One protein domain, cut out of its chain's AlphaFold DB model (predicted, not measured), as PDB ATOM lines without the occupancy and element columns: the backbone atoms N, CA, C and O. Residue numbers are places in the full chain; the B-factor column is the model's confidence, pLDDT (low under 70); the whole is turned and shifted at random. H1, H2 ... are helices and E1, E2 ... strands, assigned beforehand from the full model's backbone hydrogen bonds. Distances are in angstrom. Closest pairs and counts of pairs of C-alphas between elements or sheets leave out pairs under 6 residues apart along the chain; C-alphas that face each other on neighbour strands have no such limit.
ATOM      1  N   GLU A  62     118.648 148.086 144.463       54.41
ATOM      2  CA  GLU A  62     119.036 149.182 145.371       54.41
ATOM      3  C   GLU A  62     120.086 148.604 146.324       54.41
ATOM      4  O   GLU A  62     119.767 147.778 147.182       54.41
ATOM      5  N   SER A  63     121.354 148.952 146.125       65.31
ATOM      6  CA  SER A  63     122.431 148.472 146.981       65.31
ATOM      7  C   SER A  63     122.563 149.369 148.204       65.31
ATOM      8  O   SER A  63     122.739 150.579 148.065       65.31
ATOM      9  N   PHE A  64     122.525 148.776 149.391       80.69
ATOM     10  CA  PHE A  64     122.819 149.481 150.630       80.69
ATOM     11  C   PHE A  64     124.311 149.804 150.739       80.69
ATOM     12  O   PHE A  64     125.163 148.938 150.508       80.69
ATOM     13  N   THR A  65     124.603 151.040 151.136       80.44
ATOM     14  CA  THR A  65     125.948 151.498 151.497       80.44
ATOM     15  C   THR A  65     125.923 151.936 152.955       80.44
ATOM     16  O   THR A  65     124.993 152.619 153.375       80.44
ATOM     17  N   LEU A  66     126.906 151.489 153.734       85.62
ATOM     18  CA  LEU A  66     127.078 151.902 155.118       85.62
ATOM     19  C   LEU A  66     127.928 153.175 155.143       85.62
ATOM     20  O   LEU A  66     129.163 153.095 155.120       85.62
ATOM     21  N   ASP A  67     127.240 154.309 155.163       88.56
ATOM     22  CA  ASP A  67     127.832 155.643 155.252       88.56
ATOM     23  C   ASP A  67     128.352 155.942 156.676       88.56
ATOM     24  O   ASP A  67     128.195 155.140 157.607       88.56
ATOM     25  N   ASP A  68     129.093 157.043 156.818       88.62
ATOM     26  CA  ASP A  68     129.993 157.278 157.952       88.62
ATOM     27  C   ASP A  68     129.271 157.539 159.284       88.62
ATOM     28  O   ASP A  68     129.737 157.055 160.323       88.62
ATOM     29  N   ASP A  69     128.130 158.238 159.283       93.31
ATOM     30  CA  ASP A  69     127.399 158.563 160.516       93.31
ATOM     31  C   ASP A  69     126.763 157.291 161.104       93.31
ATOM     32  O   ASP A  69     126.883 157.009 162.301       93.31
ATOM     33  N   LEU A  70     126.152 156.454 160.259       94.44
ATOM     34  CA  LEU A  70     125.596 155.162 160.652       94.44
ATOM     35  C   LEU A  70     126.693 154.162 161.031       94.44
ATOM     36  O   LEU A  70     126.542 153.425 162.010       94.44
ATOM     37  N   ARG A  71     127.818 154.137 160.303       92.12
ATOM     38  CA  ARG A  71     128.988 153.313 160.651       92.12
ATOM     39  C   ARG A  71     129.509 153.660 162.038       92.12
ATOM     40  O   ARG A  71     129.773 152.755 162.834       92.12
ATOM     41  N   THR A  72     129.647 154.951 162.319       89.50
ATOM     42  CA  THR A  72     130.094 155.467 163.615       89.50
ATOM     43  C   THR A  72     129.121 155.063 164.713       89.50
ATOM     44  O   THR A  72     129.540 154.517 165.732       89.50
ATOM     45  N   ALA A  73     127.816 155.212 164.471       92.62
ATOM     46  CA  ALA A  73     126.800 154.839 165.443       92.62
ATOM     47  C   ALA A  73     126.797 153.341 165.783       92.62
ATOM     48  O   ALA A  73     126.741 152.973 166.956       92.62
ATOM     49  N   ILE A  74     126.906 152.469 164.774       93.50
ATOM     50  CA  ILE A  74     127.014 151.017 164.988       93.50
ATOM     51  C   ILE A  74     128.301 150.678 165.748       93.50
ATOM     52  O   ILE A  74     128.278 149.816 166.623       93.50
ATOM     53  N   THR A  75     129.413 151.338 165.414       89.94
ATOM     54  CA  THR A  75     130.715 151.120 166.064       89.94
ATOM     55  C   THR A  75     130.650 151.445 167.552       89.94
ATOM     56  O   THR A  75     131.064 150.619 168.363       89.94
ATOM     57  N   GLU A  76     130.086 152.604 167.906       89.00
ATOM     58  CA  GLU A  76     129.939 153.018 169.302       89.00
ATOM     59  C   GLU A  76     129.013 152.063 170.058       89.00
ATOM     60  O   GLU A  76     129.428 151.500 171.065       89.00
ATOM     61  N   LEU A  77     127.814 151.779 169.523       90.19
ATOM     62  CA  LEU A  77     126.869 150.844 170.149       90.19
ATOM     63  C   LEU A  77     127.479 149.458 170.370       90.19
ATOM     64  O   LEU A  77     127.327 148.880 171.435       90.19
ATOM     65  N   ALA A  78     128.149 148.896 169.364       88.94
ATOM     66  CA  ALA A  78     128.712 147.550 169.454       88.94
ATOM     67  C   ALA A  78     129.952 147.464 170.355       88.94
ATOM     68  O   ALA A  78     130.355 146.362 170.762       88.94
ATOM     69  N   GLY A  79     130.599 148.602 170.608       81.06
ATOM     70  CA  GLY A  79     131.688 148.714 171.560       81.06
ATOM     71  C   GLY A  79     131.177 148.842 172.994       81.06
ATOM     72  O   GLY A  79     131.692 148.137 173.865       81.06
ATOM     73  N   SER A  80     130.174 149.696 173.224       78.06
ATOM     74  CA  SER A  80     129.642 150.019 174.554       78.06
ATOM     75  C   SER A  80     128.659 148.971 175.070       78.06
ATOM     76  O   SER A  80     128.681 148.667 176.261       78.06
ATOM     77  N   ASP A  81     127.888 148.353 174.174       73.25
ATOM     78  CA  ASP A  81     126.886 147.340 174.486       73.25
ATOM     79  C   ASP A  81     127.110 146.039 173.702       73.25
ATOM     80  O   ASP A  81     127.367 146.008 172.496       73.25
ATOM     81  N   GLU A  82     126.925 144.909 174.383       76.94
ATOM     82  CA  GLU A  82     126.888 143.596 173.726       76.94
ATOM     83  C   GLU A  82     125.536 143.340 173.035       76.94
ATOM     84  O   GLU A  82     125.423 142.475 172.159       76.94
ATOM     85  N   TYR A  83     124.494 144.089 173.415       85.25
ATOM     86  CA  TYR A  83     123.125 143.866 172.966       85.25
ATOM     87  C   TYR A  83     122.258 145.130 173.028       85.25
ATOM     88  O   TYR A  83     122.111 145.740 174.084       85.25
ATOM     89  N   LEU A  84     121.569 145.438 171.929       89.19
ATOM     90  CA  LEU A  84     120.543 146.474 171.850       89.19
ATOM     91  C   LEU A  84     119.255 145.898 171.266       89.19
ATOM     92  O   LEU A  84     119.268 145.215 170.241       89.19
ATOM     93  N   ASN A  85     118.121 146.246 171.867       89.06
ATOM     94  CA  ASN A  85     116.819 146.207 171.215       89.06
ATOM     95  C   ASN A  85     115.895 147.276 171.823       89.06
ATOM     96  O   ASN A  85     116.217 147.915 172.822       89.06
ATOM     97  N   LYS A  86     114.683 147.427 171.280       87.75
ATOM     98  CA  LYS A  86     113.689 148.351 171.849       87.75
ATOM     99  C   LYS A  86     113.435 148.142 173.352       87.75
ATOM    100  O   LYS A  86     113.232 149.114 174.069       87.75
ATOM    101  N   LYS A  87     113.430 146.894 173.836       88.75
ATOM    102  CA  LYS A  87     113.186 146.601 175.256       88.75
ATOM    103  C   LYS A  87     114.334 147.075 176.139       88.75
ATOM    104  O   LYS A  87     114.027 147.626 177.186       88.75
ATOM    105  N   SER A  88     115.593 146.890 175.732       86.81
ATOM    106  CA  SER A  88     116.761 147.308 176.517       86.81
ATOM    107  C   SER A  88     116.805 148.826 176.693       86.81
ATOM    108  O   SER A  88     117.071 149.292 177.794       86.81
ATOM    109  N   VAL A  89     116.415 149.583 175.660       88.19
ATOM    110  CA  VAL A  89     116.259 151.048 175.728       88.19
ATOM    111  C   VAL A  89     115.199 151.463 176.758       88.19
ATOM    112  O   VAL A  89     115.387 152.425 177.494       88.19
ATOM    113  N   THR A  90     114.075 150.741 176.824       91.12
ATOM    114  CA  THR A  90     112.926 151.112 177.678       91.12
ATOM    115  C   THR A  90     112.921 150.478 179.072       91.12
ATOM    116  O   THR A  90     112.150 150.896 179.929       91.12
ATOM    117  N   SER A  91     113.715 149.431 179.321       90.38
ATOM    118  CA  SER A  91     113.687 148.709 180.604       90.38
ATOM    119  C   SER A  91     114.343 149.485 181.741       90.38
ATOM    120  O   SER A  91     113.930 149.336 182.888       90.38
ATOM    121  N   ASP A  92     115.342 150.305 181.414       90.25
ATOM    122  CA  ASP A  92     115.980 151.256 182.323       90.25
ATOM    123  C   ASP A  92     116.296 152.539 181.542       90.25
ATOM    124  O   ASP A  92     117.429 152.797 181.133       90.25
ATOM    125  N   GLU A  93     115.248 153.324 181.275       93.50
ATOM    126  CA  GLU A  93     115.358 154.543 180.467       93.50
ATOM    127  C   GLU A  93     116.370 155.528 181.048       93.50
ATOM    128  O   GLU A  93     117.079 156.192 180.297       93.50
ATOM    129  N   LYS A  94     116.458 155.630 182.379       94.25
ATOM    130  CA  LYS A  94     117.399 156.546 183.021       94.25
ATOM    131  C   LYS A  94     118.836 156.128 182.726       94.25
ATOM    132  O   LYS A  94     119.621 156.966 182.286       94.25
ATOM    133  N   HIS A  95     119.160 154.851 182.935       92.50
ATOM    134  CA  HIS A  95     120.489 154.332 182.631       92.50
ATOM    135  C   HIS A  95     120.839 154.514 181.150       92.50
ATOM    136  O   HIS A  95     121.912 155.026 180.835       92.50
ATOM    137  N   TRP A  96     119.905 154.193 180.249       94.00
ATOM    138  CA  TRP A  96     120.092 154.390 178.813       94.00
ATOM    139  C   TRP A  96     120.349 155.859 178.449       94.00
ATOM    140  O   TRP A  96     121.264 156.150 177.685       94.00
ATOM    141  N   LYS A  97     119.574 156.806 178.994       95.56
ATOM    142  CA  LYS A  97     119.758 158.240 178.719       95.56
ATOM    143  C   LYS A  97     121.129 158.738 179.194       95.56
ATOM    144  O   LYS A  97     121.795 159.479 178.471       95.56
ATOM    145  N   GLU A  98     121.569 158.322 180.382       93.25
ATOM    146  CA  GLU A  98     122.901 158.650 180.913       93.25
ATOM    147  C   GLU A  98     124.019 158.058 180.038       93.25
ATOM    148  O   GLU A  98     125.003 158.738 179.735       93.25
ATOM    149  N   GLN A  99     123.849 156.813 179.585       90.75
ATOM    150  CA  GLN A  99     124.781 156.148 178.679       90.75
ATOM    151  C   GLN A  99     124.837 156.837 177.313       90.75
ATOM    152  O   GLN A  99     125.926 157.163 176.853       90.75
ATOM    153  N   PHE A 100     123.691 157.149 176.706       93.31
ATOM    154  CA  PHE A 100     123.614 157.855 175.427       93.31
ATOM    155  C   PHE A 100     124.341 159.205 175.471       93.31
ATOM    156  O   PHE A 100     125.103 159.526 174.562       93.31
ATOM    157  N   ILE A 101     124.168 159.985 176.545       93.69
ATOM    158  CA  ILE A 101     124.898 161.250 176.719       93.69
ATOM    159  C   ILE A 101     126.411 161.007 176.757       93.69
ATOM    160  O   ILE A 101     127.150 161.651 176.014       93.69
ATOM    161  N   SER A 102     126.862 160.080 177.599       90.31
ATOM    162  CA  SER A 102     128.283 159.755 177.763       90.31
ATOM    163  C   SER A 102     128.923 159.275 176.457       90.31
ATOM    164  O   SER A 102     130.009 159.724 176.099       90.31
ATOM    165  N   ASP A 103     128.247 158.368 175.757       87.44
ATOM    166  CA  ASP A 103     128.842 157.551 174.700       87.44
ATOM    167  C   ASP A 103     128.636 158.167 173.302       87.44
ATOM    168  O   ASP A 103     129.459 157.950 172.420       87.44
ATOM    169  N   PHE A 104     127.599 158.992 173.094       90.94
ATOM    170  CA  PHE A 104     127.316 159.635 171.797       90.94
ATOM    171  C   PHE A 104     127.486 161.149 171.795       90.94
ATOM    172  O   PHE A 104     127.852 161.710 170.769       90.94
ATOM    173  N   ILE A 105     127.183 161.829 172.903       93.25
ATOM    174  CA  ILE A 105     127.163 163.302 172.940       93.25
ATOM    175  C   ILE A 105     128.475 163.860 173.471       93.25
ATOM    176  O   ILE A 105     128.955 164.884 172.995       93.25
ATOM    177  N   GLN A 106     129.050 163.189 174.461       91.88
ATOM    178  CA  GLN A 106     130.291 163.587 175.111       91.88
ATOM    179  C   GLN A 106     131.467 162.700 174.692       91.88
ATOM    180  O   GLN A 106     132.524 162.773 175.303       91.88
ATOM    181  N   ASN A 107     131.348 161.887 173.647       83.38
ATOM    182  CA  ASN A 107     132.456 161.042 173.209       83.38
ATOM    183  C   ASN A 107     133.630 161.891 172.695       83.38
ATOM    184  O   ASN A 107     133.452 162.774 171.862       83.38
ATOM    185  N   SER A 108     134.851 161.641 173.180       70.62
ATOM    186  CA  SER A 108     136.034 162.401 172.738       70.62
ATOM    187  C   SER A 108     136.689 161.836 171.476       70.62
ATOM    188  O   SER A 108     137.648 162.421 170.974       70.62
ATOM    189  N   ARG A 109     136.259 160.654 171.025       72.56
ATOM    190  CA  ARG A 109     136.868 159.897 169.924       72.56
ATOM    191  C   ARG A 109     135.951 159.783 168.711       72.56
ATOM    192  O   ARG A 109     136.464 159.550 167.621       72.56
ATOM    193  N   LEU A 110     134.644 159.964 168.887       75.75
ATOM    194  CA  LEU A 110     133.648 159.867 167.825       75.75
ATOM    195  C   LEU A 110     132.740 161.095 167.804       75.75
ATOM    196  O   LEU A 110     132.389 161.645 168.845       75.75
ATOM    197  N   SER A 111     132.333 161.479 166.601       84.62
ATOM    198  CA  SER A 111     131.249 162.423 166.352       84.62
ATOM    199  C   SER A 111     130.552 162.041 165.046       84.62
ATOM    200  O   SER A 111     131.025 161.175 164.311       84.62
ATOM    201  N   PHE A 112     129.420 162.675 164.778       91.19
ATOM    202  CA  PHE A 112     128.632 162.504 163.564       91.19
ATOM    203  C   PHE A 112     128.139 163.866 163.083       91.19
ATOM    204  O   PHE A 112     128.000 164.812 163.870       91.19
ATOM    205  N   SER A 113     127.835 163.966 161.791       95.12
ATOM    206  CA  SER A 113     127.632 165.242 161.094       95.12
ATOM    207  C   SER A 113     126.620 166.161 161.781       95.12
ATOM    208  O   SER A 113     126.793 167.384 161.834       95.12
ATOM    209  N   TYR A 114     125.543 165.586 162.320       95.75
ATOM    210  CA  TYR A 114     124.509 166.352 163.006       95.75
ATOM    211  C   TYR A 114     124.982 166.936 164.344       95.75
ATOM    212  O   TYR A 114     124.742 168.118 164.608       95.75
ATOM    213  N   LEU A 115     125.683 166.148 165.166       95.00
ATOM    214  CA  LEU A 115     126.244 166.617 166.433       95.00
ATOM    215  C   LEU A 115     127.292 167.706 166.198       95.00
ATOM    216  O   LEU A 115     127.257 168.733 166.875       95.00
ATOM    217  N   ASP A 116     128.169 167.526 165.209       94.38
ATOM    218  CA  ASP A 116     129.183 168.522 164.845       94.38
ATOM    219  C   ASP A 116     128.550 169.853 164.450       94.38
ATOM    220  O   ASP A 116     128.977 170.925 164.891       94.38
ATOM    221  N   LYS A 117     127.488 169.793 163.643       95.38
ATOM    222  CA  LYS A 117     126.737 170.977 163.237       95.38
ATOM    223  C   LYS A 117     126.147 171.703 164.448       95.38
ATOM    224  O   LYS A 117     126.375 172.903 164.594       95.38
ATOM    225  N   ILE A 118     125.415 170.997 165.310       94.31
ATOM    226  CA  ILE A 118     124.757 171.598 166.481       94.31
ATOM    227  C   ILE A 118     125.786 172.152 167.468       94.31
ATOM    228  O   ILE A 118     125.622 173.272 167.951       94.31
ATOM    229  N   SER A 119     126.864 171.412 167.724       91.25
ATOM    230  CA  SER A 119     127.952 171.848 168.601       91.25
ATOM    231  C   SER A 119     128.632 173.106 168.063       91.25
ATOM    232  O   SER A 119     128.916 174.027 168.822       91.25
ATOM    233  N   LYS A 120     128.829 173.213 166.746       93.25
ATOM    234  CA  LYS A 120     129.385 174.423 166.130       93.25
ATOM    235  C   LYS A 120     128.429 175.615 166.188       93.25
ATOM    236  O   LYS A 120     128.875 176.741 166.395       93.25
ATOM    237  N   GLU A 121     127.135 175.390 165.975       95.12
ATOM    238  CA  GLU A 121     126.116 176.448 165.968       95.12
ATOM    239  C   GLU A 121     125.803 176.978 167.378       95.12
ATOM    240  O   GLU A 121     125.457 178.150 167.520       95.12
ATOM    241  N   ASN A 122     125.969 176.144 168.411       93.69
ATOM    242  CA  ASN A 122     125.539 176.438 169.780       93.69
ATOM    243  C   ASN A 122     126.663 176.354 170.829       93.69
ATOM    244  O   ASN A 122     126.379 176.111 171.999       93.69
ATOM    245  N   ASP A 123     127.928 176.546 170.440       93.19
ATOM    246  CA  ASP A 123     129.086 176.546 171.360       93.19
ATOM    247  C   ASP A 123     129.179 175.270 172.229       93.19
ATOM    248  O   ASP A 123     129.371 175.303 173.442       93.19
ATOM    249  N   GLY A 124     128.954 174.116 171.598       91.19
ATOM    250  CA  GLY A 124     128.941 172.793 172.225       91.19
ATOM    251  C   GLY A 124     127.661 172.448 172.988       91.19
ATOM    252  O   GLY A 124     127.542 171.330 173.484       91.19
ATOM    253  N   MET A 125     126.689 173.359 173.088       96.06
ATOM    254  CA  MET A 125     125.466 173.125 173.857       96.06
ATOM    255  C   MET A 125     124.403 172.393 173.032       96.06
ATOM    256  O   MET A 125     123.816 172.933 172.095       96.06
ATOM    257  N   VAL A 126     124.091 171.168 173.445       96.62
ATOM    258  CA  VAL A 126     123.080 170.297 172.840       96.62
ATOM    259  C   VAL A 126     121.803 170.349 173.674       96.62
ATOM    260  O   VAL A 126     121.778 169.910 174.823       96.62
ATOM    261  N   SER A 127     120.723 170.899 173.115       97.44
ATOM    262  CA  SER A 127     119.447 171.037 173.836       97.44
ATOM    263  C   SER A 127     118.726 169.698 174.040       97.44
ATOM    264  O   SER A 127     118.925 168.761 173.270       97.44
ATOM    265  N   VAL A 128     117.798 169.631 175.006       97.69
ATOM    266  CA  VAL A 128     116.921 168.455 175.220       97.69
ATOM    267  C   VAL A 128     116.200 168.025 173.938       97.69
ATOM    268  O   VAL A 128     116.097 166.838 173.649       97.69
ATOM    269  N   LYS A 129     115.744 168.984 173.124       97.12
ATOM    270  CA  LYS A 129     115.086 168.681 171.849       97.12
ATOM    271  C   LYS A 129     116.019 167.928 170.896       97.12
ATOM    272  O   LYS A 129     115.575 166.991 170.236       97.12
ATOM    273  N   GLU A 130     117.287 168.328 170.845       97.75
ATOM    274  CA  GLU A 130     118.284 167.673 169.995       97.75
ATOM    275  C   GLU A 130     118.673 166.297 170.534       97.75
ATOM    276  O   GLU A 130     118.801 165.357 169.754       97.75
ATOM    277  N   LEU A 131     118.762 166.135 171.859       97.69
ATOM    278  CA  LEU A 131     118.967 164.824 172.488       97.69
ATOM    279  C   LEU A 131     117.841 163.848 172.127       97.69
ATOM    280  O   LEU A 131     118.114 162.753 171.635       97.69
ATOM    281  N   ASN A 132     116.583 164.270 172.293       97.88
ATOM    282  CA  ASN A 132     115.412 163.458 171.959       97.88
ATOM    283  C   ASN A 132     115.403 163.091 170.461       97.88
ATOM    284  O   ASN A 132     115.099 161.956 170.090       97.88
ATOM    285  N   TYR A 133     115.760 164.033 169.579       97.94
ATOM    286  CA  TYR A 133     115.839 163.783 168.137       97.94
ATOM    287  C   TYR A 133     116.946 162.789 167.767       97.94
ATOM    288  O   TYR A 133     116.683 161.838 167.030       97.94
ATOM    289  N   MET A 134     118.166 162.968 168.275       97.50
ATOM    290  CA  MET A 134     119.285 162.079 167.951       97.50
ATOM    291  C   MET A 134     119.047 160.671 168.505       97.50
ATOM    292  O   MET A 134     119.190 159.694 167.778       97.50
ATOM    293  N   GLN A 135     118.592 160.542 169.754       96.19
ATOM    294  CA  GLN A 135     118.299 159.234 170.340       96.19
ATOM    295  C   GLN A 135     117.161 158.512 169.596       96.19
ATOM    296  O   GLN A 135     117.278 157.316 169.316       96.19
ATOM    297  N   SER A 136     116.079 159.212 169.244       97.06
ATOM    298  CA  SER A 136     114.979 158.605 168.479       97.06
ATOM    299  C   SER A 136     115.373 158.284 167.037       97.06
ATOM    300  O   SER A 136     114.920 157.279 166.494       97.06
ATOM    301  N   SER A 137     116.268 159.067 166.429       97.44
ATOM    302  CA  SER A 137     116.878 158.745 165.132       97.44
ATOM    303  C   SER A 137     117.695 157.454 165.206       97.44
ATOM    304  O   SER A 137     117.570 156.600 164.325       97.44
ATOM    305  N   LEU A 138     118.461 157.275 166.289       96.44
ATOM    306  CA  LEU A 138     119.295 156.098 166.519       96.44
ATOM    307  C   LEU A 138     118.467 154.827 166.729       96.44
ATOM    308  O   LEU A 138     118.740 153.822 166.081       96.44
ATOM    309  N   THR A 139     117.462 154.856 167.614       95.81
ATOM    310  CA  THR A 139     116.785 153.629 168.090       95.81
ATOM    311  C   THR A 139     115.325 153.483 167.661       95.81
ATOM    312  O   THR A 139     114.727 152.420 167.838       95.81
ATOM    313  N   GLY A 140     114.708 154.545 167.132       95.19
ATOM    314  CA  GLY A 140     113.285 154.572 166.776       95.19
ATOM    315  C   GLY A 140     112.349 154.611 167.983       95.19
ATOM    316  O   GLY A 140     111.139 154.434 167.837       95.19
ATOM    317  N   VAL A 141     112.897 154.803 169.183       95.31
ATOM    318  CA  VAL A 141     112.144 154.946 170.429       95.31
ATOM    319  C   VAL A 141     112.120 156.417 170.803       95.31
ATOM    320  O   VAL A 141     113.170 157.043 170.870       95.31
ATOM    321  N   GLU A 142     110.939 156.965 171.060       95.31
ATOM    322  CA  GLU A 142     110.812 158.316 171.602       95.31
ATOM    323  C   GLU A 142     111.071 158.284 173.109       95.31
ATOM    324  O   GLU A 142     110.346 157.616 173.846       95.31
ATOM    325  N   LEU A 143     112.094 159.011 173.557       95.69
ATOM    326  CA  LEU A 143     112.358 159.290 174.966       95.69
ATOM    327  C   LEU A 143     112.377 160.801 175.198       95.69
ATOM    328  O   LEU A 143     112.689 161.579 174.295       95.69
ATOM    329  N   ASP A 144     112.073 161.212 176.427       96.06
ATOM    330  CA  ASP A 144     112.222 162.598 176.866       96.06
ATOM    331  C   ASP A 144     113.375 162.721 177.858       96.06
ATOM    332  O   ASP A 144     113.319 162.116 178.919       96.06
ATOM    333  N   PHE A 145     114.409 163.493 177.522       97.44
ATOM    334  CA  PHE A 145     115.578 163.729 178.373       97.44
ATOM    335  C   PHE A 145     115.376 164.853 179.404       97.44
ATOM    336  O   PHE A 145     116.281 165.108 180.203       97.44
ATOM    337  N   SER A 146     114.220 165.530 179.414       96.06
ATOM    338  CA  SER A 146     113.942 166.635 180.349       96.06
ATOM    339  C   SER A 146     113.952 166.223 181.831       96.06
ATOM    340  O   SER A 146     114.076 167.067 182.717       96.06
ATOM    341  N   ASP A 147     113.856 164.923 182.114       93.75
ATOM    342  CA  ASP A 147     113.911 164.344 183.456       93.75
ATOM    343  C   ASP A 147     115.335 164.238 184.028       93.75
ATOM    344  O   ASP A 147     115.494 164.185 185.250       93.75
ATOM    345  N   ILE A 148     116.363 164.220 183.172       95.00
ATOM    346  CA  ILE A 148     117.773 164.112 183.586       95.00
ATOM    347  C   ILE A 148     118.650 165.285 183.122       95.00
ATOM    348  O   ILE A 148     119.766 165.450 183.619       95.00
ATOM    349  N   VAL A 149     118.159 166.119 182.203       93.44
ATOM    350  CA  VAL A 149     118.852 167.299 181.672       93.44
ATOM    351  C   VAL A 149     117.964 168.527 181.853       93.44
ATOM    352  O   VAL A 149     116.856 168.574 181.333       93.44
ATOM    353  N   ASP A 150     118.475 169.557 182.534       87.56
ATOM    354  CA  ASP A 150     117.718 170.797 182.778       87.56
ATOM    355  C   ASP A 150     117.429 171.568 181.475       87.56
ATOM    356  O   ASP A 150     116.283 171.872 181.150       87.56
ATOM    357  N   LYS A 151     118.472 171.886 180.695       88.06
ATOM    358  CA  LYS A 151     118.332 172.673 179.449       88.06
ATOM    359  C   LYS A 151     119.155 172.141 178.291       88.06
ATOM    360  O   LYS A 151     118.647 172.019 177.176       88.06
ATOM    361  N   ALA A 152     120.427 171.873 178.550       94.50
ATOM    362  CA  ALA A 152     121.366 171.417 177.544       94.50
ATOM    363  C   ALA A 152     122.482 170.585 178.177       94.50
ATOM    364  O   ALA A 152     122.784 170.726 179.365       94.50
ATOM    365  N   VAL A 153     123.089 169.747 177.349       94.81
ATOM    366  CA  VAL A 153     124.329 169.028 177.626       94.81
ATOM    367  C   VAL A 153     125.456 169.728 176.882       94.81
ATOM    368  O   VAL A 153     125.306 170.087 175.720       94.81
ATOM    369  N   ASP A 154     126.584 169.912 177.555       93.56
ATOM    370  CA  ASP A 154     127.807 170.424 176.945       93.56
ATOM    371  C   ASP A 154     128.591 169.253 176.330       93.56
ATOM    372  O   ASP A 154     129.139 168.423 177.065       93.56
ATOM    373  N   ALA A 155     128.612 169.169 174.998       90.62
ATOM    374  CA  ALA A 155     129.325 168.142 174.236       90.62
ATOM    375  C   ALA A 155     130.856 168.245 174.394       90.62
ATOM    376  O   ALA A 155     131.566 167.247 174.273       90.62
ATOM    377  N   ASN A 156     131.378 169.423 174.761       88.06
ATOM    378  CA  ASN A 156     132.813 169.624 174.979       88.06
ATOM    379  C   ASN A 156     133.305 169.032 176.310       88.06
ATOM    380  O   ASN A 156     134.512 168.973 176.555       88.06
ATOM    381  N   ARG A 157     132.401 168.588 177.195       86.50
ATOM    382  CA  ARG A 157     132.756 167.872 178.434       86.50
ATOM    383  C   ARG A 157     133.062 166.411 178.146       86.50
ATOM    384  O   ARG A 157     132.384 165.519 178.651       86.50
ATOM    385  N   SER A 158     134.063 166.183 177.308       76.94
ATOM    386  CA  SER A 158     134.221 164.880 176.698       76.94
ATOM    387  C   SER A 158     134.625 163.788 177.699       76.94
ATOM    388  O   SER A 158     135.497 163.977 178.550       76.94
ATOM    389  N   SER A 159     134.008 162.623 177.555       70.00
ATOM    390  CA  SER A 159     134.278 161.362 178.228       70.00
ATOM    391  C   SER A 159     134.338 160.260 177.176       70.00
ATOM    392  O   SER A 159     133.442 160.155 176.351       70.00
ATOM    393  N   SER A 160     135.358 159.408 177.213       63.69
ATOM    394  CA  SER A 160     135.428 158.244 176.323       63.69
ATOM    395  C   SER A 160     135.534 156.983 177.155       63.69
ATOM    396  O   SER A 160     136.506 156.809 177.889       63.69
ATOM    397  N   LYS A 161     134.533 156.104 177.047       62.19
ATOM    398  CA  LYS A 161     134.570 154.774 177.673       62.19
ATOM    399  C   LYS A 161     135.235 153.726 176.790       62.19
ATOM    400  O   LYS A 161     135.777 152.755 177.313       62.19
ATOM    401  N   LEU A 162     135.201 153.916 175.473       62.78
ATOM    402  CA  LEU A 162     135.741 152.964 174.513       62.78
ATOM    403  C   LEU A 162     137.105 153.382 173.997       62.78
ATOM    404  O   LEU A 162     137.386 154.565 173.794       62.78
ATOM    405  N   ASN A 163     137.941 152.377 173.751       64.88
ATOM    406  CA  ASN A 163     139.118 152.538 172.913       64.88
ATOM    407  C   ASN A 163     138.708 152.617 171.429       64.88
ATOM    408  O   ASN A 163     137.534 152.484 171.091       64.88
ATOM    409  N   GLN A 164     139.665 152.860 170.535       74.06
ATOM    410  CA  GLN A 164     139.382 153.095 169.120       74.06
ATOM    411  C   GLN A 164     138.801 151.839 168.444       74.06
ATOM    412  O   GLN A 164     139.466 150.808 168.344       74.06
ATOM    413  N   GLY A 165     137.546 151.934 167.992       80.00
ATOM    414  CA  GLY A 165     136.845 150.890 167.248       80.00
ATOM    415  C   GLY A 165     136.828 151.177 165.748       80.00
ATOM    416  O   GLY A 165     136.608 152.311 165.334       80.00
ATOM    417  N   THR A 166     137.034 150.152 164.923       81.69
ATOM    418  CA  THR A 166     136.892 150.232 163.465       81.69
ATOM    419  C   THR A 166     135.988 149.114 162.969       81.69
ATOM    420  O   THR A 166     136.355 147.935 162.999       81.69
ATOM    421  N   LEU A 167     134.807 149.479 162.470       82.19
ATOM    422  CA  LEU A 167     133.922 148.546 161.785       82.19
ATOM    423  C   LEU A 167     134.383 148.370 160.335       82.19
ATOM    424  O   LEU A 167     134.223 149.248 159.479       82.19
ATOM    425  N   SER A 168     134.979 147.212 160.071       69.38
ATOM    426  CA  SER A 168     135.525 146.821 158.776       69.38
ATOM    427  C   SER A 168     134.683 145.705 158.168       69.38
ATOM    428  O   SER A 168     134.118 144.893 158.889       69.38
ATOM    429  N   ASN A 169     134.620 145.664 156.832       68.56
ATOM    430  CA  ASN A 169     133.986 144.599 156.046       68.56
ATOM    431  C   ASN A 169     132.586 144.184 156.538       68.56
ATOM    432  O   ASN A 169     132.446 143.369 157.446       68.56
ATOM    433  N   TYR A 170     131.545 144.663 155.865       77.19
ATOM    434  CA  TYR A 170     130.186 144.214 156.136       77.19
ATOM    435  C   TYR A 170     129.573 143.516 154.926       77.19
ATOM    436  O   TYR A 170     129.906 143.799 153.771       77.19
ATOM    437  N   VAL A 171     128.642 142.626 155.232       75.94
ATOM    438  CA  VAL A 171     127.657 142.078 154.306       75.94
ATOM    439  C   VAL A 171     126.281 142.510 154.755       75.94
ATOM    440  O   VAL A 171     126.061 142.787 155.936       75.94
ATOM    441  N   TYR A 172     125.355 142.554 153.809       82.25
ATOM    442  CA  TYR A 172     123.970 142.838 154.123       82.25
ATOM    443  C   TYR A 172     123.013 142.005 153.282       82.25
ATOM    444  O   TYR A 172     123.312 141.614 152.148       82.25
ATOM    445  N   GLU A 173     121.832 141.790 153.844       81.75
ATOM    446  CA  GLU A 173     120.693 141.167 153.191       81.75
ATOM    447  C   GLU A 173     119.462 142.063 153.345       81.75
ATOM    448  O   GLU A 173     119.298 142.778 154.335       81.75
ATOM    449  N   SER A 174     118.592 142.060 152.335       81.44
ATOM    450  CA  SER A 174     117.297 142.731 152.444       81.44
ATOM    451  C   SER A 174     116.389 141.924 153.366       81.44
ATOM    452  O   SER A 174     116.151 140.743 153.113       81.44
ATOM    453  N   ALA A 175     115.840 142.579 154.381       82.69
ATOM    454  CA  ALA A 175     114.800 142.036 155.242       82.69
ATOM    455  C   ALA A 175     113.419 142.571 154.821       82.69
ATOM    456  O   ALA A 175     113.305 143.448 153.964       82.69
ATOM    457  N   SER A 176     112.344 142.042 155.413       84.44
ATOM    458  CA  SER A 176     110.961 142.437 155.086       84.44
ATOM    459  C   SER A 176     110.654 143.918 155.322       84.44
ATOM    460  O   SER A 176     109.814 144.497 154.637       84.44
ATOM    461  N   ASP A 177     111.312 144.509 156.308       88.62
ATOM    462  CA  ASP A 177     111.074 145.838 156.867       88.62
ATOM    463  C   ASP A 177     112.345 146.695 156.891       88.62
ATOM    464  O   ASP A 177     112.323 147.835 157.358       88.62
ATOM    465  N   GLY A 178     113.446 146.184 156.342       90.94
ATOM    466  CA  GLY A 178     114.746 146.796 156.531       90.94
ATOM    467  C   GLY A 178     115.902 146.021 155.917       90.94
ATOM    468  O   GLY A 178     115.792 145.427 154.843       90.94
ATOM    469  N   ILE A 179     117.035 146.070 156.602       90.69
ATOM    470  CA  ILE A 179     118.304 145.477 156.197       90.69
ATOM    471  C   ILE A 179     118.905 144.765 157.402       90.69
ATOM    472  O   ILE A 179     119.017 145.355 158.475       90.69
ATOM    473  N   ASP A 180     119.339 143.527 157.195       87.88
ATOM    474  CA  ASP A 180     120.181 142.805 158.141       87.88
ATOM    475  C   ASP A 180     121.639 142.957 157.720       87.88
ATOM    476  O   ASP A 180     122.011 142.603 156.602       87.88
ATOM    477  N   LEU A 181     122.466 143.501 158.607       88.38
ATOM    478  CA  LEU A 181     123.888 143.735 158.392       88.38
ATOM    479  C   LEU A 181     124.713 142.866 159.336       88.38
ATOM    480  O   LEU A 181     124.434 142.792 160.529       88.38
ATOM    481  N   THR A 182     125.769 142.247 158.810       85.19
ATOM    482  CA  THR A 182     126.796 141.567 159.610       85.19
ATOM    483  C   THR A 182     128.163 142.153 159.284       85.19
ATOM    484  O   THR A 182     128.517 142.262 158.112       85.19
ATOM    485  N   ALA A 183     128.935 142.523 160.305       83.00
ATOM    486  CA  ALA A 183     130.241 143.159 160.160       83.00
ATOM    487  C   ALA A 183     131.263 142.654 161.183       83.00
ATOM    488  O   ALA A 183     130.901 142.034 162.187       83.00
ATOM    489  N   ILE A 184     132.539 142.961 160.939       79.50
ATOM    490  CA  ILE A 184     133.613 142.777 161.916       79.50
ATOM    491  C   ILE A 184     133.978 144.117 162.538       79.50
ATOM    492  O   ILE A 184     134.283 145.084 161.842       79.50
ATOM    493  N   LEU A 185     133.985 144.149 163.863       83.19
ATOM    494  CA  LEU A 185     134.470 145.273 164.642       83.19
ATOM    495  C   LEU A 185     135.823 144.914 165.253       83.19
ATOM    496  O   LEU A 185     135.929 143.961 166.024       83.19
ATOM    497  N   ASP A 186     136.833 145.708 164.916       80.62
ATOM    498  CA  ASP A 186     138.154 145.652 165.528       80.62
ATOM    499  C   ASP A 186     138.237 146.748 166.593       80.62
ATOM    500  O   ASP A 186     138.021 147.917 166.285       80.62
ATOM    501  N   ILE A 187     138.517 146.378 167.843       79.44
ATOM    502  CA  ILE A 187     138.687 147.311 168.963       79.44
ATOM    503  C   ILE A 187     140.151 147.270 169.381       79.44
ATOM    504  O   ILE A 187     140.617 146.272 169.937       79.44
ATOM    505  N   GLU A 188     140.876 148.347 169.110       75.62
ATOM    506  CA  GLU A 188     142.270 148.506 169.517       75.62
ATOM    507  C   GLU A 188     142.312 148.975 170.967       75.62
ATOM    508  O   GLU A 188     141.694 149.982 171.285       75.62
ATOM    509  N   SER A 189     143.019 148.288 171.866       65.75
ATOM    510  CA  SER A 189     143.243 148.806 173.219       65.75
ATOM    511  C   SER A 189     144.458 149.722 173.290       65.75
ATOM    512  O   SER A 189     145.406 149.581 172.515       65.75
ATOM    513  N   GLU A 190     144.479 150.598 174.300       58.97
ATOM    514  CA  GLU A 190     145.704 151.320 174.644       58.97
ATOM    515  C   GLU A 190     146.851 150.322 174.905       58.97
ATOM    516  O   GLU A 190     146.626 149.261 175.505       58.97
ATOM    517  N   PRO A 191     148.068 150.613 174.414       54.47
ATOM    518  CA  PRO A 191     149.188 149.689 174.506       54.47
ATOM    519  C   PRO A 191     149.573 149.457 175.970       54.47
ATOM    520  O   PRO A 191     149.925 150.389 176.696       54.47
ATOM    521  N   ILE A 192     149.575 148.194 176.403       52.25
ATOM    522  CA  ILE A 192     150.174 147.793 177.681       52.25
ATOM    523  C   ILE A 192     151.625 147.389 177.384       52.25
ATOM    524  O   ILE A 192     151.936 146.218 177.187       52.25
ATOM    525  N   GLY A 193     152.527 148.374 177.304       63.28
ATOM    526  CA  GLY A 193     153.932 148.159 176.928       63.28
ATOM    527  C   GLY A 193     154.191 148.368 175.430       63.28
ATOM    528  O   GLY A 193     153.868 149.430 174.909       63.28
ATOM    529  N   GLN A 194     154.826 147.399 174.752       50.62
ATOM    530  CA  GLN A 194     155.075 147.438 173.293       50.62
ATOM    531  C   GLN A 194     154.026 146.677 172.464       50.62
ATOM    532  O   GLN A 194     154.085 146.718 171.236       50.62
ATOM    533  N   ASP A 195     153.073 146.008 173.113       49.34
ATOM    534  CA  ASP A 195     152.085 145.175 172.435       49.34
ATOM    535  C   ASP A 195     150.746 145.911 172.308       49.34
ATOM    536  O   ASP A 195     150.198 146.429 173.285       49.34
ATOM    537  N   PHE A 196     150.212 145.934 171.085       53.00
ATOM    538  CA  PHE A 196     148.839 146.343 170.801       53.00
ATOM    539  C   PHE A 196     147.926 145.126 170.905       53.00
ATOM    540  O   PHE A 196     148.244 144.052 170.388       53.00
ATOM    541  N   TRP A 197     146.775 145.296 171.546       56.78
ATOM    542  CA  TRP A 197     145.766 144.251 171.645       56.78
ATOM    543  C   TRP A 197     144.550 144.658 170.821       56.78
ATOM    544  O   TRP A 197     144.014 145.750 170.993       56.78
ATOM    545  N   ILE A 198     144.153 143.790 169.891       65.12
ATOM    546  CA  ILE A 198     142.981 143.996 169.039       65.12
ATOM    547  C   ILE A 198     141.955 142.936 169.421       65.12
ATOM    548  O   ILE A 198     142.159 141.748 169.152       65.12
ATOM    549  N   ALA A 199     140.863 143.363 170.049       72.00
ATOM    550  CA  ALA A 199     139.698 142.514 170.249       72.00
ATOM    551  C   ALA A 199     138.858 142.525 168.967       72.00
ATOM    552  O   ALA A 199     138.566 143.590 168.423       72.00
ATOM    553  N   LYS A 200     138.483 141.343 168.470       76.56
ATOM    554  CA  LYS A 200     137.630 141.201 167.284       76.56
ATOM    555  C   LYS A 200     136.232 140.779 167.705       76.56
ATOM    556  O   LYS A 200     136.075 139.785 168.409       76.56
ATOM    557  N   ARG A 201     135.215 141.492 167.228       80.50
ATOM    558  CA  ARG A 201     133.803 141.179 167.471       80.50
ATOM    559  C   ARG A 201     133.056 140.967 166.157       80.50
ATOM    560  O   ARG A 201     133.349 141.637 165.168       80.50
ATOM    561  N   ILE A 202     132.075 140.063 166.148       82.94
ATOM    562  CA  ILE A 202     131.039 140.050 165.102       82.94
ATOM    563  C   ILE A 202     129.905 140.938 165.569       82.94
ATOM    564  O   ILE A 202     129.360 140.727 166.653       82.94
ATOM    565  N   VAL A 203     129.509 141.869 164.712       87.69
ATOM    566  CA  VAL A 203     128.357 142.731 164.939       87.69
ATOM    567  C   VAL A 203     127.261 142.339 163.964       87.69
ATOM    568  O   VAL A 203     127.495 142.302 162.759       87.69
ATOM    569  N   THR A 204     126.073 142.034 164.481       90.19
ATOM    570  CA  THR A 204     124.860 141.827 163.676       90.19
ATOM    571  C   THR A 204     123.868 142.933 164.003       90.19
ATOM    572  O   THR A 204     123.630 143.202 165.180       90.19
ATOM    573  N   VAL A 205     123.314 143.587 162.985       93.75
ATOM    574  CA  VAL A 205     122.475 144.783 163.124       93.75
ATOM    575  C   VAL A 205     121.243 144.654 162.242       93.75
ATOM    576  O   VAL A 205     121.371 144.298 161.075       93.75
ATOM    577  N   HIS A 206     120.072 144.996 162.778       95.56
ATOM    578  CA  HIS A 206     118.862 145.195 161.981       95.56
ATOM    579  C   HIS A 206     118.582 146.694 161.841       95.56
ATOM    580  O   HIS A 206     118.516 147.416 162.845       95.56
ATOM    581  N   LEU A 207     118.436 147.148 160.598       96.31
ATOM    582  CA  LEU A 207     118.275 148.547 160.211       96.31
ATOM    583  C   LEU A 207     116.941 148.758 159.501       96.31
ATOM    584  O   LEU A 207     116.663 148.088 158.512       96.31
ATOM    585  N   ILE A 208     116.165 149.759 159.912       96.00
ATOM    586  CA  ILE A 208     114.929 150.165 159.222       96.00
ATOM    587  C   ILE A 208     115.130 151.542 158.582       96.00
ATOM    588  O   ILE A 208     115.721 152.431 159.200       96.00
ATOM    589  N   LYS A 209     114.634 151.739 157.348       93.69
ATOM    590  CA  LYS A 209     114.663 153.052 156.672       93.69
ATOM    591  C   LYS A 209     113.892 154.081 157.514       93.69
ATOM    592  O   LYS A 209     112.690 153.947 157.733       93.69
ATOM    593  N   ASN A 210     114.576 155.145 157.910       94.88
ATOM    594  CA  ASN A 210     114.029 156.321 158.573       94.88
ATOM    595  C   ASN A 210     114.607 157.578 157.902       94.88
ATOM    596  O   ASN A 210     115.624 158.096 158.357       94.88
ATOM    597  N   PRO A 211     113.962 158.118 156.849       93.62
ATOM    598  CA  PRO A 211     114.508 159.228 156.057       93.62
ATOM    599  C   PRO A 211     114.784 160.527 156.827       93.62
ATOM    600  O   PRO A 211     115.371 161.450 156.273       93.62
ATOM    601  N   LYS A 212     114.308 160.642 158.073       94.88
ATOM    602  CA  LYS A 212     114.549 161.796 158.947       94.88
ATOM    603  C   LYS A 212     115.683 161.565 159.942       94.88
ATOM    604  O   LYS A 212     116.002 162.491 160.682       94.88
ATOM    605  N   SER A 213     116.236 160.356 160.004       96.88
ATOM    606  CA  SER A 213     117.321 160.011 160.914       96.88
ATOM    607  C   SER A 213     118.589 160.781 160.561       96.88
ATOM    608  O   SER A 213     118.953 160.872 159.389       96.88
ATOM    609  N   CYS A 214     119.281 161.280 161.584       96.31
ATOM    610  CA  CYS A 214     120.622 161.842 161.454       96.31
ATOM    611  C   CYS A 214     121.730 160.784 161.283       96.31
ATOM    612  O   CYS A 214     122.893 161.155 161.230       96.31
ATOM    613  N   PHE A 215     121.382 159.496 161.205       96.00
ATOM    614  CA  PHE A 215     122.303 158.386 160.946       96.00
ATOM    615  C   PHE A 215     122.026 157.802 159.558       96.00
ATOM    616  O   PHE A 215     121.466 156.713 159.417       96.00
ATOM    617  N   ASP A 216     122.325 158.601 158.533       94.88
ATOM    618  CA  ASP A 216     122.234 158.239 157.112       94.88
ATOM    619  C   ASP A 216     120.867 157.701 156.663       94.88
ATOM    620  O   ASP A 216     120.748 156.866 155.766       94.88
ATOM    621  N   GLY A 217     119.789 158.186 157.288       94.50
ATOM    622  CA  GLY A 217     118.433 157.786 156.928       94.50
ATOM    623  C   GLY A 217     118.022 156.398 157.433       94.50
ATOM    624  O   GLY A 217     117.055 155.832 156.916       94.50
ATOM    625  N   TYR A 218     118.711 155.853 158.442       96.69
ATOM    626  CA  TYR A 218     118.379 154.572 159.072       96.69
ATOM    627  C   TYR A 218     118.246 154.673 160.590       96.69
ATOM    628  O   TYR A 218     118.778 155.570 161.242       96.69
ATOM    629  N   THR A 219     117.523 153.711 161.149       96.44
ATOM    630  CA  THR A 219     117.369 153.496 162.587       96.44
ATOM    631  C   THR A 219     117.788 152.070 162.930       96.44
ATOM    632  O   THR A 219     117.426 151.133 162.216       96.44
ATOM    633  N   ILE A 220     118.510 151.902 164.036       96.94
ATOM    634  CA  ILE A 220     118.972 150.614 164.557       96.94
ATOM    635  C   ILE A 220     117.924 150.069 165.527       96.94
ATOM    636  O   ILE A 220     117.738 150.581 166.630       96.94
ATOM    637  N   THR A 221     117.233 149.002 165.137       95.12
ATOM    638  CA  THR A 221     116.186 148.385 165.973       95.12
ATOM    639  C   THR A 221     116.689 147.207 166.795       95.12
ATOM    640  O   THR A 221     116.096 146.870 167.825       95.12
ATOM    641  N   SER A 222     117.774 146.573 166.348       94.69
ATOM    642  CA  SER A 222     118.505 145.589 167.138       94.69
ATOM    643  C   SER A 222     119.972 145.545 166.757       94.69
ATOM    644  O   SER A 222     120.309 145.671 165.580       94.69
ATOM    645  N   LEU A 223     120.822 145.289 167.744       94.94
ATOM    646  CA  LEU A 223     122.245 145.054 167.561       94.94
ATOM    647  C   LEU A 223     122.697 143.949 168.512       94.94
ATOM    648  O   LEU A 223     122.279 143.907 169.666       94.94
ATOM    649  N   THR A 224     123.564 143.064 168.036       91.06
ATOM    650  CA  THR A 224     124.277 142.098 168.875       91.06
ATOM    651  C   THR A 224     125.757 142.146 168.544       91.06
ATOM    652  O   THR A 224     126.121 142.026 167.372       91.06
ATOM    653  N   SER A 225     126.598 142.274 169.563       89.38
ATOM    654  CA  SER A 225     128.053 142.303 169.448       89.38
ATOM    655  C   SER A 225     128.619 141.101 170.196       89.38
ATOM    656  O   SER A 225     128.472 140.986 171.408       89.38
ATOM    657  N   THR A 226     129.201 140.150 169.465       83.69
ATOM    658  CA  THR A 226     129.756 138.914 170.036       83.69
ATOM    659  C   THR A 226     131.274 138.959 169.984       83.69
ATOM    660  O   THR A 226     131.847 139.039 168.896       83.69
ATOM    661  N   ASP A 227     131.917 138.875 171.148       77.62
ATOM    662  CA  ASP A 227     133.369 138.755 171.255       77.62
ATOM    663  C   ASP A 227     133.851 137.408 170.697       77.62
ATOM    664  O   ASP A 227     133.330 136.344 171.040       77.62
ATOM    665  N   LEU A 228     134.843 137.459 169.811       68.81
ATOM    666  CA  LEU A 228     135.477 136.283 169.213       68.81
ATOM    667  C   LEU A 228     136.749 135.862 169.954       68.81
ATOM    668  O   LEU A 228     137.386 134.878 169.568       68.81
ATOM    669  N   GLY A 229     137.095 136.569 171.028       56.44
ATOM    670  CA  GLY A 229     138.251 136.302 171.859       56.44
ATOM    671  C   GLY A 229     139.543 136.923 171.330       56.44
ATOM    672  O   GLY A 229     139.640 137.468 170.229       56.44
ATOM    673  N   ASN A 230     140.565 136.836 172.173       53.59
ATOM    674  CA  ASN A 230     141.827 137.543 172.005       53.59
ATOM    675  C   ASN A 230     142.656 136.918 170.887       53.59
ATOM    676  O   ASN A 230     143.023 135.746 170.976       53.59
ATOM    677  N   SER A 231     143.065 137.716 169.901       47.06
ATOM    678  CA  SER A 231     144.141 137.314 169.002       47.06
ATOM    679  C   SER A 231     145.401 138.118 169.296       47.06
ATOM    680  O   SER A 231     145.529 139.261 168.862       47.06
ATOM    681  N   THR A 232     146.381 137.500 169.961       45.22
ATOM    682  CA  THR A 232     147.771 137.769 169.571       45.22
ATOM    683  C   THR A 232     147.904 137.325 168.109       45.22
ATOM    684  O   THR A 232     147.238 136.369 167.701       45.22
ATOM    685  N   GLY A 233     148.673 138.050 167.291       40.94
ATOM    686  CA  GLY A 233     148.606 138.066 165.815       40.94
ATOM    687  C   GLY A 233     148.657 136.735 165.031       40.94
ATOM    688  O   GLY A 233     148.559 136.766 163.808       40.94
ATOM    689  N   GLU A 234     148.753 135.572 165.678       37.53
ATOM    690  CA  GLU A 234     148.646 134.242 165.061       37.53
ATOM    691  C   GLU A 234     147.220 133.637 165.071       37.53
ATOM    692  O   GLU A 234     146.943 132.730 164.282       37.53
ATOM    693  N   TYR A 235     146.281 134.158 165.875       37.91
ATOM    694  CA  TYR A 235     144.947 133.550 166.070       37.91
ATOM    695  C   TYR A 235     143.840 133.993 165.094       37.91
ATOM    696  O   TYR A 235     142.744 133.428 165.116       37.91
ATOM    697  N   GLN A 236     144.113 134.906 164.150       41.50
ATOM    698  CA  GLN A 236     143.152 135.224 163.071       41.50
ATOM    699  C   GLN A 236     142.737 133.979 162.259       41.50
ATOM    700  O   GLN A 236     141.629 133.921 161.724       41.50
ATOM    701  N   LYS A 237     143.590 132.945 162.203       43.44
ATOM    702  CA  LYS A 237     143.311 131.694 161.480       43.44
ATOM    703  C   LYS A 237     142.217 130.834 162.120       43.44
ATOM    704  O   LYS A 237     141.614 130.037 161.398       43.44
ATOM    705  N   ASP A 238     141.951 130.982 163.421       41.84
ATOM    706  CA  ASP A 238     140.990 130.149 164.156       41.84
ATOM    707  C   ASP A 238     139.586 130.754 164.203       41.84
ATOM    708  O   ASP A 238     138.618 130.017 164.040       41.84
ATOM    709  N   ILE A 239     139.457 132.081 164.293       46.19
ATOM    710  CA  ILE A 239     138.159 132.773 164.172       46.19
ATOM    711  C   ILE A 239     137.558 132.519 162.784       46.19
ATOM    712  O   ILE A 239     136.387 132.171 162.650       46.19
ATOM    713  N   LEU A 240     138.393 132.545 161.740       47.50
ATOM    714  CA  LEU A 240     137.985 132.143 160.400       47.50
ATOM    715  C   LEU A 240     137.553 130.666 160.332       47.50
ATOM    716  O   LEU A 240     136.982 130.270 159.333       47.50
ATOM    717  N   LYS A 241     137.804 129.777 161.305       43.19
ATOM    718  CA  LYS A 241     137.285 128.387 161.269       43.19
ATOM    719  C   LYS A 241     135.791 128.286 161.570       43.19
ATOM    720  O   LYS A 241     135.221 127.246 161.241       43.19
ATOM    721  N   ASP A 242     135.153 129.334 162.090       45.91
ATOM    722  CA  ASP A 242     133.694 129.381 162.145       45.91
ATOM    723  C   ASP A 242     133.139 129.507 160.718       45.91
ATOM    724  O   ASP A 242     133.321 130.518 160.034       45.91
ATOM    725  N   GLY A 243     132.470 128.448 160.253       43.50
ATOM    726  CA  GLY A 243     131.905 128.373 158.905       43.50
ATOM    727  C   GLY A 243     130.914 129.496 158.582       43.50
ATOM    728  O   GLY A 243     130.714 129.787 157.405       43.50
ATOM    729  N   ARG A 244     130.347 130.162 159.599       46.22
ATOM    730  CA  ARG A 244     129.451 131.319 159.444       46.22
ATOM    731  C   ARG A 244     130.203 132.611 159.128       46.22
ATOM    732  O   ARG A 244     129.673 133.450 158.426       46.22
ATOM    733  N   ILE A 245     131.442 132.769 159.590       49.47
ATOM    734  CA  ILE A 245     132.277 133.955 159.315       49.47
ATOM    735  C   ILE A 245     132.985 133.794 157.966       49.47
ATOM    736  O   ILE A 245     133.040 134.711 157.149       49.47
ATOM    737  N   LYS A 246     133.480 132.580 157.706       46.50
ATOM    738  CA  LYS A 246     134.219 132.212 156.489       46.50
ATOM    739  C   LYS A 246     133.397 132.310 155.206       46.50
ATOM    740  O   LYS A 246     133.963 132.508 154.137       46.50
ATOM    741  N   ALA A 247     132.082 132.126 155.300       47.03
ATOM    742  CA  ALA A 247     131.191 132.225 154.151       47.03
ATOM    743  C   ALA A 247     130.883 133.681 153.758       47.03
ATOM    744  O   ALA A 247     130.454 133.903 152.635       47.03
ATOM    745  N   PHE A 248     131.127 134.658 154.640       51.66
ATOM    746  CA  PHE A 248     130.563 136.006 154.512       51.66
ATOM    747  C   PHE A 248     131.585 137.145 154.472       51.66
ATOM    748  O   PHE A 248     131.208 138.267 154.169       51.66
ATOM    749  N   LEU A 249     132.873 136.904 154.715       63.22
ATOM    750  CA  LEU A 249     133.902 137.931 154.553       63.22
ATOM    751  C   LEU A 249     134.816 137.536 153.403       63.22
ATOM    752  O   LEU A 249     135.597 136.593 153.527       63.22
TER     753      LEU A 249
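What this domain is: This is residues 62 to 249 of the 414 residues of an uncharacterized protein of Catonella morbi ATCC 51271 (UniProt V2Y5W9). A twisted sheet of five strands, E1, E7, E6, E5 and E4, curls round helix H1 near the middle of the domain, and on the far side of H1 the helices H3, H4 and H5 with the small sheet E2 E3 make a second lobe. The tail after E7, with the short H6 and H7, folds back beyond the large sheet, on the side away from H1. The printed part has 188 residues with seven named helices and seven named strands, in the order H1 E1 H2 H3 H4 E2 H5 E3 E4 E5 E6 E7 H6 H7; both sheets are antiparallel, and the class is mixed, helices and strands. The whole is compact, with a radius of gyration of the C-alphas of 17.1 A and spans of 51, 47 and 30 A.

Where its parts are: H1, residues 68 to 80, begins at C-alpha 68 (129.993, 157.278, 157.952) and is 18.1 A long. E1 is residues 83 to 85, H2 86 to 91, H3 93 to 105 at 16.5 A, and H4 113 to 121 at 12.3 A. E2 is residues 125 to 127, H5 128 to 139 at 16.5 A, and E3 152 to 154. E4, residues 165 to 174, is 25.8 A long and bends by 62 degrees at residue 169; E5, 179 to 188, is 27.6 A and E6, 198 to 209, is 32.2 A. E7, residues 218 to 231, is 32.6 A and bends by 77 degrees at residue 221. H6 is residues 236 to 239, and H7, 243 to 246, ends at C-alpha 246 (134.219, 132.212, 156.489).

How they stand to each other: H1 is on one face of the large sheet, making two layers; its closest C-alphas to E7 are Ala 78 and Ser 225, 5.3 A. E4 to E7 form a meander, each strand the antiparallel neighbour of the one before, with N 171 and O 182 at 2.9 A, N 203 and O 183 at 2.9 A, and N 204 and O 224 at 2.9 A. E1 pairs with E7, N 84 and O 223 at 2.8 A. H3 touches H1 with residues 103 to 104 alone, C-alphas 76 and 103 being 7.1 A apart, at a steep tilt of 53 degrees, opposite ways. H5 is on the large sheet, over none of its strands; C-alphas 138 and 219 are 5.1 A apart. H4 and H5 are near each other. E2 and E3 pair, N 126 and O 153 at 2.8 A. H2 and H6 only graze the large sheet; H7 is not on it, but only just, with 4 pairs of C-alphas within 10 A. In H1 to H5 every O i to N i+4 pair is within hydrogen-bond range; H6 and H7 are too short for one, and neither has its O i to N i+3 pair within range.

The domain as a whole: The two C-alphas farthest apart, of Lys 151 and Lys 241, are 51.5 A apart. The printed part has no cut, and its one long link is H5 to E3. Mean pLDDT of the printed part is 81.8; it is under 70 at residues 62 to 63, 160 to 163, 168 to 169, 189 to 198 and 228 to 249.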